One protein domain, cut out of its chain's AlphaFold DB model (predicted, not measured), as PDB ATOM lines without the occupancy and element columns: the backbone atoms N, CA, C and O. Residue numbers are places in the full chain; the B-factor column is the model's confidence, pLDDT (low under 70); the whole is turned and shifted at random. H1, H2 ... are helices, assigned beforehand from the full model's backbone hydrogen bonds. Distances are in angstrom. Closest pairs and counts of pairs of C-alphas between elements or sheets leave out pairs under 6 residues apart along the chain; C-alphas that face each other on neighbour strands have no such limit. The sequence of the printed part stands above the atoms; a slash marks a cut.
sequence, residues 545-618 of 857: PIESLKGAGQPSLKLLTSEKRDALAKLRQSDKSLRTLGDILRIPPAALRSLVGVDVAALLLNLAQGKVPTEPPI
ATOM      1  N   PRO A 545     153.262 130.793 109.869       85.81
ATOM      2  CA  PRO A 545     154.611 130.544 110.364       85.81
ATOM      3  C   PRO A 545     155.629 131.451 109.667       85.81
ATOM      4  O   PRO A 545     155.602 131.580 108.442       85.81
ATOM      5  N   ILE A 546     156.581 132.012 110.414       79.25
ATOM      6  CA  ILE A 546     157.579 132.964 109.876       79.25
ATOM      7  C   ILE A 546     158.373 132.354 108.705       79.25
ATOM      8  O   ILE A 546     158.685 133.026 107.721       79.25
ATOM      9  N   GLU A 547     158.655 131.052 108.767       73.88
ATOM     10  CA  GLU A 547     159.362 130.308 107.717       73.88
ATOM     11  C   GLU A 547     158.600 130.285 106.381       73.88
ATOM     12  O   GLU A 547     159.214 130.263 105.309       73.88
ATOM     13  N   SER A 548     157.265 130.367 106.430       75.94
ATOM     14  CA  SER A 548     156.388 130.320 105.255       75.94
ATOM     15  C   SER A 548     156.456 131.589 104.401       75.94
ATOM     16  O   SER A 548     156.057 131.550 103.231       75.94
ATOM     17  N   LEU A 549     157.023 132.680 104.936       71.88
ATOM     18  CA  LEU A 549     157.278 133.927 104.206       71.88
ATOM     19  C   LEU A 549     158.442 133.836 103.207       71.88
ATOM     20  O   LEU A 549     158.669 134.762 102.421       71.88
ATOM     21  N   LYS A 550     159.216 132.743 103.210       59.53
ATOM     22  CA  LYS A 550     160.307 132.559 102.250       59.53
ATOM     23  C   LYS A 550     159.760 132.542 100.819       59.53
ATOM     24  O   LYS A 550     158.990 131.660 100.454       59.53
ATOM     25  N   GLY A 551     160.207 133.509 100.013       58.28
ATOM     26  CA  GLY A 551     159.828 133.620  98.603       58.28
ATOM     27  C   GLY A 551     158.364 133.999  98.382       58.28
ATOM     28  O   GLY A 551     157.862 133.775  97.288       58.28
ATOM     29  N   ALA A 552     157.679 134.541  99.395       58.94
ATOM     30  CA  ALA A 552     156.234 134.713  99.353       58.94
ATOM     31  C   ALA A 552     155.779 135.922  98.520       58.94
ATOM     32  O   ALA A 552     155.288 136.883  99.095       58.94
ATOM     33  N   GLY A 553     155.993 135.896  97.195       53.03
ATOM     34  CA  GLY A 553     155.424 136.786  96.159       53.03
ATOM     35  C   GLY A 553     155.789 138.278  96.227       53.03
ATOM     36  O   GLY A 553     155.930 138.938  95.205       53.03
ATOM     37  N   GLN A 554     156.002 138.811  97.425       62.59
ATOM     38  CA  GLN A 554     156.318 140.191  97.729       62.59
ATOM     39  C   GLN A 554     157.800 140.449  97.465       62.59
ATOM     40  O   GLN A 554     158.657 139.842  98.124       62.59
ATOM     41  N   PRO A 555     158.139 141.383  96.558       59.91
ATOM     42  CA  PRO A 555     159.524 141.759  96.297       59.91
ATOM     43  C   PRO A 555     160.275 142.140  97.577       59.91
ATOM     44  O   PRO A 555     161.429 141.752  97.747       59.91
ATOM     45  N   SER A 556     159.602 142.801  98.522       58.28
ATOM     46  CA  SER A 556     160.170 143.205  99.811       58.28
ATOM     47  C   SER A 556     160.566 142.019 100.700       58.28
ATOM     48  O   SER A 556     161.527 142.121 101.457       58.28
ATOM     49  N   LEU A 557     159.922 140.852 100.569       64.69
ATOM     50  CA  LEU A 557     160.326 139.637 101.294       64.69
ATOM     51  C   LEU A 557     161.621 139.018 100.746       64.69
ATOM     52  O   LEU A 557     162.243 138.204 101.431       64.69
ATOM     53  N   LYS A 558     162.098 139.444  99.566       64.94
ATOM     54  CA  LYS A 558     163.451 139.106  99.088       64.94
ATOM     55  C   LYS A 558     164.538 139.730  99.973       64.94
ATOM     56  O   LYS A 558     165.635 139.183 100.043       64.94
ATOM     57  N   LEU A 559     164.225 140.816 100.694       64.12
ATOM     58  CA  LEU A 559     165.129 141.453 101.662       64.12
ATOM     59  C   LEU A 559     165.337 140.616 102.931       64.12
ATOM     60  O   LEU A 559     166.276 140.873 103.688       64.12
ATOM     61  N   LEU A 560     164.480 139.618 103.171       68.50
ATOM     62  CA  LEU A 560     164.639 138.646 104.246       68.50
ATOM     63  C   LEU A 560     165.681 137.602 103.809       68.50
ATOM     64  O   LEU A 560     165.347 136.545 103.277       68.50
ATOM     65  N   THR A 561     166.966 137.914 103.957       71.19
ATOM     66  CA  THR A 561     168.072 137.010 103.592       71.19
ATOM     67  C   THR A 561     168.109 135.766 104.488       71.19
ATOM     68  O   THR A 561     167.435 135.715 105.516       71.19
ATOM     69  N   SER A 562     168.868 134.727 104.109       67.50
ATOM     70  CA  SER A 562     169.084 133.560 104.988       67.50
ATOM     71  C   SER A 562     169.630 133.988 106.346       67.50
ATOM     72  O   SER A 562     169.057 133.612 107.349       67.50
ATOM     73  N   GLU A 563     170.608 134.892 106.368       70.38
ATOM     74  CA  GLU A 563     171.206 135.429 107.597       70.38
ATOM     75  C   GLU A 563     170.171 136.097 108.514       70.38
ATOM     76  O   GLU A 563     170.141 135.834 109.713       70.38
ATOM     77  N   LYS A 564     169.271 136.919 107.958       75.81
ATOM     78  CA  LYS A 564     168.193 137.555 108.735       75.81
ATOM     79  C   LYS A 564     167.167 136.541 109.240       75.81
ATOM     80  O   LYS A 564     166.624 136.714 110.327       75.81
ATOM     81  N   ARG A 565     166.902 135.475 108.475       68.62
ATOM     82  CA  ARG A 565     166.064 134.358 108.942       68.62
ATOM     83  C   ARG A 565     166.754 133.564 110.035       68.62
ATOM     84  O   ARG A 565     166.087 133.212 110.991       68.62
ATOM     85  N   ASP A 566     168.053 133.324 109.921       71.06
ATOM     86  CA  ASP A 566     168.836 132.626 110.937       71.06
ATOM     87  C   ASP A 566     168.870 133.449 112.227       71.06
ATOM     88  O   ASP A 566     168.759 132.896 113.313       71.06
ATOM     89  N   ALA A 567     168.935 134.778 112.122       74.75
ATOM     90  CA  ALA A 567     168.806 135.681 113.259       74.75
ATOM     91  C   ALA A 567     167.425 135.567 113.938       74.75
ATOM     92  O   ALA A 567     167.347 135.425 115.158       74.75
ATOM     93  N   LEU A 568     166.336 135.541 113.159       73.25
ATOM     94  CA  LEU A 568     164.985 135.273 113.678       73.25
ATOM     95  C   LEU A 568     164.845 133.851 114.247       73.25
ATOM     96  O   LEU A 568     164.183 133.652 115.261       73.25
ATOM     97  N   ALA A 569     165.483 132.860 113.626       71.38
ATOM     98  CA  ALA A 569     165.480 131.476 114.082       71.38
ATOM     99  C   ALA A 569     166.252 131.322 115.395       71.38
ATOM    100  O   ALA A 569     165.804 130.591 116.271       71.38
ATOM    101  N   LYS A 570     167.360 132.050 115.572       75.56
ATOM    102  CA  LYS A 570     168.096 132.139 116.841       75.56
ATOM    103  C   LYS A 570     167.237 132.765 117.934       75.56
ATOM    104  O   LYS A 570     167.171 132.207 119.021       75.56
ATOM    105  N   LEU A 571     166.515 133.850 117.633       72.31
ATOM    106  CA  LEU A 571     165.536 134.406 118.575       72.31
ATOM    107  C   LEU A 571     164.456 133.389 118.953       72.31
ATOM    108  O   LEU A 571     164.102 133.275 120.119       72.31
ATOM    109  N   ARG A 572     163.964 132.608 117.990       72.19
ATOM    110  CA  ARG A 572     163.018 131.516 118.249       72.19
ATOM    111  C   ARG A 572     163.634 130.359 119.049       72.19
ATOM    112  O   ARG A 572     162.928 129.670 119.778       72.19
ATOM    113  N   GLN A 573     164.931 130.100 118.901       68.62
ATOM    114  CA  GLN A 573     165.630 129.103 119.715       68.62
ATOM    115  C   GLN A 573     165.740 129.565 121.169       68.62
ATOM    116  O   GLN A 573     165.550 128.747 122.067       68.62
ATOM    117  N   SER A 574     165.988 130.860 121.400       72.81
ATOM    118  CA  SER A 574     165.972 131.446 122.745       72.81
ATOM    119  C   SER A 574     164.560 131.584 123.320       72.81
ATOM    120  O   SER A 574     164.371 131.386 124.514       72.81
ATOM    121  N   ASP A 575     163.564 131.866 122.479       73.69
ATOM    122  CA  ASP A 575     162.162 132.000 122.862       73.69
ATOM    123  C   ASP A 575     161.279 131.095 121.995       73.69
ATOM    124  O   ASP A 575     160.850 131.438 120.887       73.69
ATOM    125  N   LYS A 576     160.972 129.912 122.540       69.56
ATOM    126  CA  LYS A 576     160.157 128.881 121.880       69.56
ATOM    127  C   LYS A 576     158.721 129.339 121.572       69.56
ATOM    128  O   LYS A 576     158.010 128.616 120.859       69.56
ATOM    129  N   SER A 577     158.288 130.488 122.102       72.94
ATOM    130  CA  SER A 577     156.963 131.067 121.862       72.94
ATOM    131  C   SER A 577     156.848 131.796 120.516       72.94
ATOM    132  O   SER A 577     155.735 131.965 120.026       72.94
ATOM    133  N   LEU A 578     157.965 132.162 119.872       77.31
ATOM    134  CA  LEU A 578     157.978 132.865 118.584       77.31
ATOM    135  C   LEU A 578     157.836 131.890 117.405       77.31
ATOM    136  O   LEU A 578     158.833 131.402 116.868       77.31
ATOM    137  N   ARG A 579     156.605 131.587 116.974       80.25
ATOM    138  CA  ARG A 579     156.355 130.634 115.869       80.25
ATOM    139  C   ARG A 579     155.736 131.286 114.637       80.25
ATOM    140  O   ARG A 579     156.040 130.892 113.508       80.25
ATOM    141  N   THR A 580     154.882 132.271 114.852       88.12
ATOM    142  CA  THR A 580     154.004 132.872 113.846       88.12
ATOM    143  C   THR A 580     154.326 134.348 113.623       88.12
ATOM    144  O   THR A 580     155.082 134.949 114.387       88.12
ATOM    145  N   LEU A 581     153.768 134.959 112.572       87.25
ATOM    146  CA  LEU A 581     153.908 136.405 112.370       87.25
ATOM    147  C   LEU A 581     153.233 137.199 113.481       87.25
ATOM    148  O   LEU A 581     153.776 138.223 113.876       87.25
ATOM    149  N   GLY A 582     152.111 136.724 114.024       86.75
ATOM    150  CA  GLY A 582     151.462 137.365 115.165       86.75
ATOM    151  C   GLY A 582     152.393 137.479 116.375       86.75
ATOM    152  O   GLY A 582     152.409 138.512 117.042       86.75
ATOM    153  N   ASP A 583     153.248 136.478 116.600       87.69
ATOM    154  CA  ASP A 583     154.210 136.492 117.708       87.69
ATOM    155  C   ASP A 583     155.278 137.593 117.560       87.69
ATOM    156  O   ASP A 583     155.837 138.039 118.561       87.69
ATOM    157  N   ILE A 584     155.525 138.104 116.344       86.88
ATOM    158  CA  ILE A 584     156.467 139.214 116.108       86.88
ATOM    159  C   ILE A 584     156.031 140.480 116.854       86.88
ATOM    160  O   ILE A 584     156.888 141.256 117.273       86.88
ATOM    161  N   LEU A 585     154.727 140.673 117.087       87.69
ATOM    162  CA  LEU A 585     154.217 141.818 117.852       87.69
ATOM    163  C   LEU A 585     154.675 141.818 119.317       87.69
ATOM    164  O   LEU A 585     154.627 142.864 119.958       87.69
ATOM    165  N   ARG A 586     155.144 140.680 119.845       87.50
ATOM    166  CA  ARG A 586     155.719 140.591 121.196       87.50
ATOM    167  C   ARG A 586     157.148 141.131 121.264       87.50
ATOM    168  O   ARG A 586     157.630 141.444 122.349       87.50
ATOM    169  N   ILE A 587     157.833 141.237 120.125       85.81
ATOM    170  CA  ILE A 587     159.213 141.719 120.058       85.81
ATOM    171  C   ILE A 587     159.194 143.253 120.034       85.81
ATOM    172  O   ILE A 587     158.581 143.838 119.136       85.81
ATOM    173  N   PRO A 588     159.913 143.937 120.946       89.00
ATOM    174  CA  PRO A 588     160.028 145.389 120.906       89.00
ATOM    175  C   PRO A 588     160.516 145.875 119.527       89.00
ATOM    176  O   PRO A 588     161.541 145.380 119.036       89.00
ATOM    177  N   PRO A 589     159.861 146.872 118.898       89.06
ATOM    178  CA  PRO A 589     160.206 147.311 117.543       89.06
ATOM    179  C   PRO A 589     161.677 147.709 117.368       89.06
ATOM    180  O   PRO A 589     162.254 147.474 116.308       89.06
ATOM    181  N   ALA A 590     162.307 148.283 118.399       88.50
ATOM    182  CA  ALA A 590     163.724 148.645 118.378       88.50
ATOM    183  C   ALA A 590     164.648 147.417 118.270       88.50
ATOM    184  O   ALA A 590     165.566 147.410 117.448       88.50
ATOM    185  N   ALA A 591     164.361 146.357 119.031       86.25
ATOM    186  CA  ALA A 591     165.120 145.108 118.992       86.25
ATOM    187  C   ALA A 591     164.970 144.416 117.630       86.25
ATOM    188  O   ALA A 591     165.961 144.004 117.024       86.25
ATOM    189  N   LEU A 592     163.745 144.374 117.092       86.81
ATOM    190  CA  LEU A 592     163.488 143.805 115.770       86.81
ATOM    191  C   LEU A 592     164.243 144.569 114.670       86.81
ATOM    192  O   LEU A 592     164.899 143.954 113.829       86.81
ATOM    193  N   ARG A 593     164.214 145.910 114.696       90.88
ATOM    194  CA  ARG A 593     164.960 146.758 113.747       90.88
ATOM    195  C   ARG A 593     166.464 146.521 113.823       90.88
ATOM    196  O   ARG A 593     167.102 146.458 112.776       90.88
ATOM    197  N   SER A 594     167.014 146.373 115.028       86.69
ATOM    198  CA  SER A 594     168.441 146.089 115.203       86.69
ATOM    199  C   SER A 594     168.838 144.717 114.654       86.69
ATOM    200  O   SER A 594     169.965 144.555 114.201       86.69
ATOM    201  N   LEU A 595     167.931 143.737 114.684       84.12
ATOM    202  CA  LEU A 595     168.216 142.370 114.252       84.12
ATOM    203  C   LEU A 595     168.100 142.174 112.736       84.12
ATOM    204  O   LEU A 595     168.977 141.580 112.114       84.12
ATOM    205  N   VAL A 596     166.994 142.627 112.135       83.31
ATOM    206  CA  VAL A 596     166.680 142.350 110.718       83.31
ATOM    207  C   VAL A 596     166.817 143.576 109.808       83.31
ATOM    208  O   VAL A 596     166.705 143.463 108.580       83.31
ATOM    209  N   GLY A 597     167.109 144.742 110.384       87.62
ATOM    210  CA  GLY A 597     167.136 146.034 109.704       87.62
ATOM    211  C   GLY A 597     165.770 146.723 109.687       87.62
ATOM    212  O   GLY A 597     164.725 146.089 109.840       87.62
ATOM    213  N   VAL A 598     165.785 148.043 109.475       87.56
ATOM    214  CA  VAL A 598     164.607 148.920 109.599       87.56
ATOM    215  C   VAL A 598     163.469 148.513 108.660       87.56
ATOM    216  O   VAL A 598     162.342 148.325 109.117       87.56
ATOM    217  N   ASP A 599     163.767 148.305 107.377       84.56
ATOM    218  CA  ASP A 599     162.744 148.036 106.356       84.56
ATOM    219  C   ASP A 599     162.062 146.680 106.560       84.56
ATOM    220  O   ASP A 599     160.842 146.549 106.465       84.56
ATOM    221  N   VAL A 600     162.856 145.657 106.887       84.12
ATOM    222  CA  VAL A 600     162.347 144.300 107.116       84.12
ATOM    223  C   VAL A 600     161.537 144.248 108.407       84.12
ATOM    224  O   VAL A 600     160.488 143.612 108.436       84.12
ATOM    225  N   ALA A 601     161.976 144.945 109.456       87.62
ATOM    226  CA  ALA A 601     161.214 145.049 110.694       87.62
ATOM    227  C   ALA A 601     159.863 145.744 110.467       87.62
ATOM    228  O   ALA A 601     158.844 145.247 110.938       87.62
ATOM    229  N   ALA A 602     159.831 146.846 109.711       88.50
ATOM    230  CA  ALA A 602     158.588 147.537 109.369       88.50
ATOM    231  C   ALA A 602     157.633 146.635 108.571       88.50
ATOM    232  O   ALA A 602     156.448 146.555 108.888       88.50
ATOM    233  N   LEU A 603     158.157 145.900 107.584       86.88
ATOM    234  CA  LEU A 603     157.382 144.927 106.816       86.88
ATOM    235  C   LEU A 603     156.781 143.841 107.714       86.88
ATOM    236  O   LEU A 603     155.583 143.592 107.645       86.88
ATOM    237  N   LEU A 604     157.595 143.207 108.561       87.31
ATOM    238  CA  LEU A 604     157.140 142.132 109.444       87.31
ATOM    239  C   LEU A 604     156.087 142.619 110.445       87.31
ATOM    240  O   LEU A 604     155.101 141.921 110.656       87.31
ATOM    241  N   LEU A 605     156.256 143.818 111.011       89.69
ATOM    242  CA  LEU A 605     155.271 144.420 111.912       89.69
ATOM    243  C   LEU A 605     153.951 144.721 111.193       89.69
ATOM    244  O   LEU A 605     152.890 144.406 111.725       89.69
ATOM    245  N   ASN A 606     154.000 145.271 109.978       89.75
ATOM    246  CA  ASN A 606     152.796 145.514 109.181       89.75
ATOM    247  C   ASN A 606     152.062 144.203 108.875       89.75
ATOM    248  O   ASN A 606     150.864 144.099 109.132       89.75
ATOM    249  N   LEU A 607     152.787 143.179 108.415       89.38
ATOM    250  CA  LEU A 607     152.205 141.865 108.138       89.38
ATOM    251  C   LEU A 607     151.599 141.233 109.396       89.38
ATOM    252  O   LEU A 607     150.492 140.707 109.333       89.38
ATOM    253  N   ALA A 608     152.273 141.338 110.542       88.19
ATOM    254  CA  ALA A 608     151.767 140.842 111.820       88.19
ATOM    255  C   ALA A 608     150.486 141.565 112.282       88.19
ATOM    256  O   ALA A 608     149.636 140.967 112.939       88.19
ATOM    257  N   GLN A 609     150.309 142.834 111.899       87.44
ATOM    258  CA  GLN A 609     149.077 143.604 112.110       87.44
ATOM    259  C   GLN A 609     147.977 143.304 111.075       87.44
ATOM    260  O   GLN A 609     146.902 143.898 111.142       87.44
ATOM    261  N   GLY A 610     148.225 142.418 110.107       84.81
ATOM    262  CA  GLY A 610     147.302 142.122 109.008       84.81
ATOM    263  C   GLY A 610     147.361 143.114 107.840       84.81
ATOM    264  O   GLY A 610     146.556 143.017 106.914       84.81
ATOM    265  N   LYS A 611     148.307 144.062 107.867       86.06
ATOM    266  CA  LYS A 611     148.482 145.098 106.844       86.06
ATOM    267  C   LYS A 611     149.440 144.603 105.768       86.06
ATOM    268  O   LYS A 611     150.641 144.452 106.005       86.06
ATOM    269  N   VAL A 612     148.916 144.376 104.568       83.56
ATOM    270  CA  VAL A 612     149.726 143.996 103.408       83.56
ATOM    271  C   VAL A 612     150.173 145.261 102.667       83.56
ATOM    272  O   VAL A 612     149.338 146.119 102.394       83.56
ATOM    273  N   PRO A 613     151.468 145.412 102.333       77.31
ATOM    274  CA  PRO A 613     151.928 146.544 101.539       77.31
ATOM    275  C   PRO A 613     151.249 146.602 100.169       77.31
ATOM    276  O   PRO A 613     151.109 145.584  99.486       77.31
ATOM    277  N   THR A 614     150.906 147.812  99.733       75.19
ATOM    278  CA  THR A 614     150.424 148.071  98.375       75.19
ATOM    279  C   THR A 614     151.487 147.658  97.355       75.19
ATOM    280  O   THR A 614     152.609 148.160  97.370       75.19
ATOM    281  N   GLU A 615     151.124 146.763  96.442       75.50
ATOM    282  CA  GLU A 615     151.992 146.290  95.354       75.50
ATOM    283  C   GLU A 615     151.515 146.796  93.978       75.50
ATOM    284  O   GLU A 615     150.361 147.209  93.857       75.50
ATOM    285  N   PRO A 616     152.347 146.795  92.920       80.25
ATOM    286  CA  PRO A 616     151.863 147.064  91.567       80.25
ATOM    287  C   PRO A 616     150.903 145.957  91.084       80.25
ATOM    288  O   PRO A 616     151.003 144.813  91.551       80.25
ATOM    289  N   PRO A 617     149.989 146.260  90.139       80.69
ATOM    290  CA  PRO A 617     149.137 145.244  89.529       80.69
ATOM    291  C   PRO A 617     149.974 144.160  88.838       80.69
ATOM    292  O   PRO A 617     151.168 144.332  88.573       80.69
ATOM    293  N   ILE A 618     149.350 143.016  88.567       84.38
ATOM    294  CA  ILE A 618     149.986 141.951  87.788       84.38
ATOM    295  C   ILE A 618     150.228 142.470  86.378       84.38
ATOM    296  O   ILE A 618     149.317 142.976  85.731       84.38
TER     297      ILE A 618
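AT A GLANCE: This is residues 545 to 618 of the 857 residues of the protein "UmuC domain-containing protein" of Chromera velia CCMP2878 (UniProt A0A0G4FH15). H6 lies at the core of a small helical cluster, with H2, H4 and H5 packed on it; H3 reaches H5, and residues 613 to 618 trail away at one end. The 74 printed residues, all helix in class, have six named helices, H1 to H6 in order. The whole is compact, radius of gyration of the C-alphas 11.8 A, spanning 40 by 22 by 21 A.

HOW THE PARTS SIT: H1, residues 546 to 549, is close to but not clearly touching H3, residues 562 to 574; closest C-alphas Glu 547 and Arg 565, 7.9 A. H2, residues 555 to 559, touches H6, residues 598 to 608; closest C-alphas Leu 559 and Val 600, 6.8 A. H3, with residues 564 to 568 alone, touches H5, residues 589 to 596, at a steep tilt of 53 degrees, opposite ways; closest C-alphas Lys 564 and Val 596, 5.4 A. H4, residues 582 to 586, touches H6; closest C-alphas Gly 582 and Ala 608, 4.8 A. H5 touches H6; closest C-alphas Arg 593 and Ala 601, 5.1 A. In H3, H5 and H6 every O i to N i+4 pair is within hydrogen-bond range; H2 and H4 each have 0 of 1, but 2 of 2 O i to N i+3 pairs.

IN THESE COORDINATES: H1 begins at C-alpha 546 (157.579, 132.964, 109.876). H3 measures 18.2 A, H6 15.3 A, ending at C-alpha 608 (151.767, 140.842, 111.820).

THE WHOLE: The C-alphas of Ser 574 and Ile 618 are farthest apart, 39.8 A. The printed part has no cut and no long link between helices. Fifteen residues, among them 550 to 560, have pLDDT under 70.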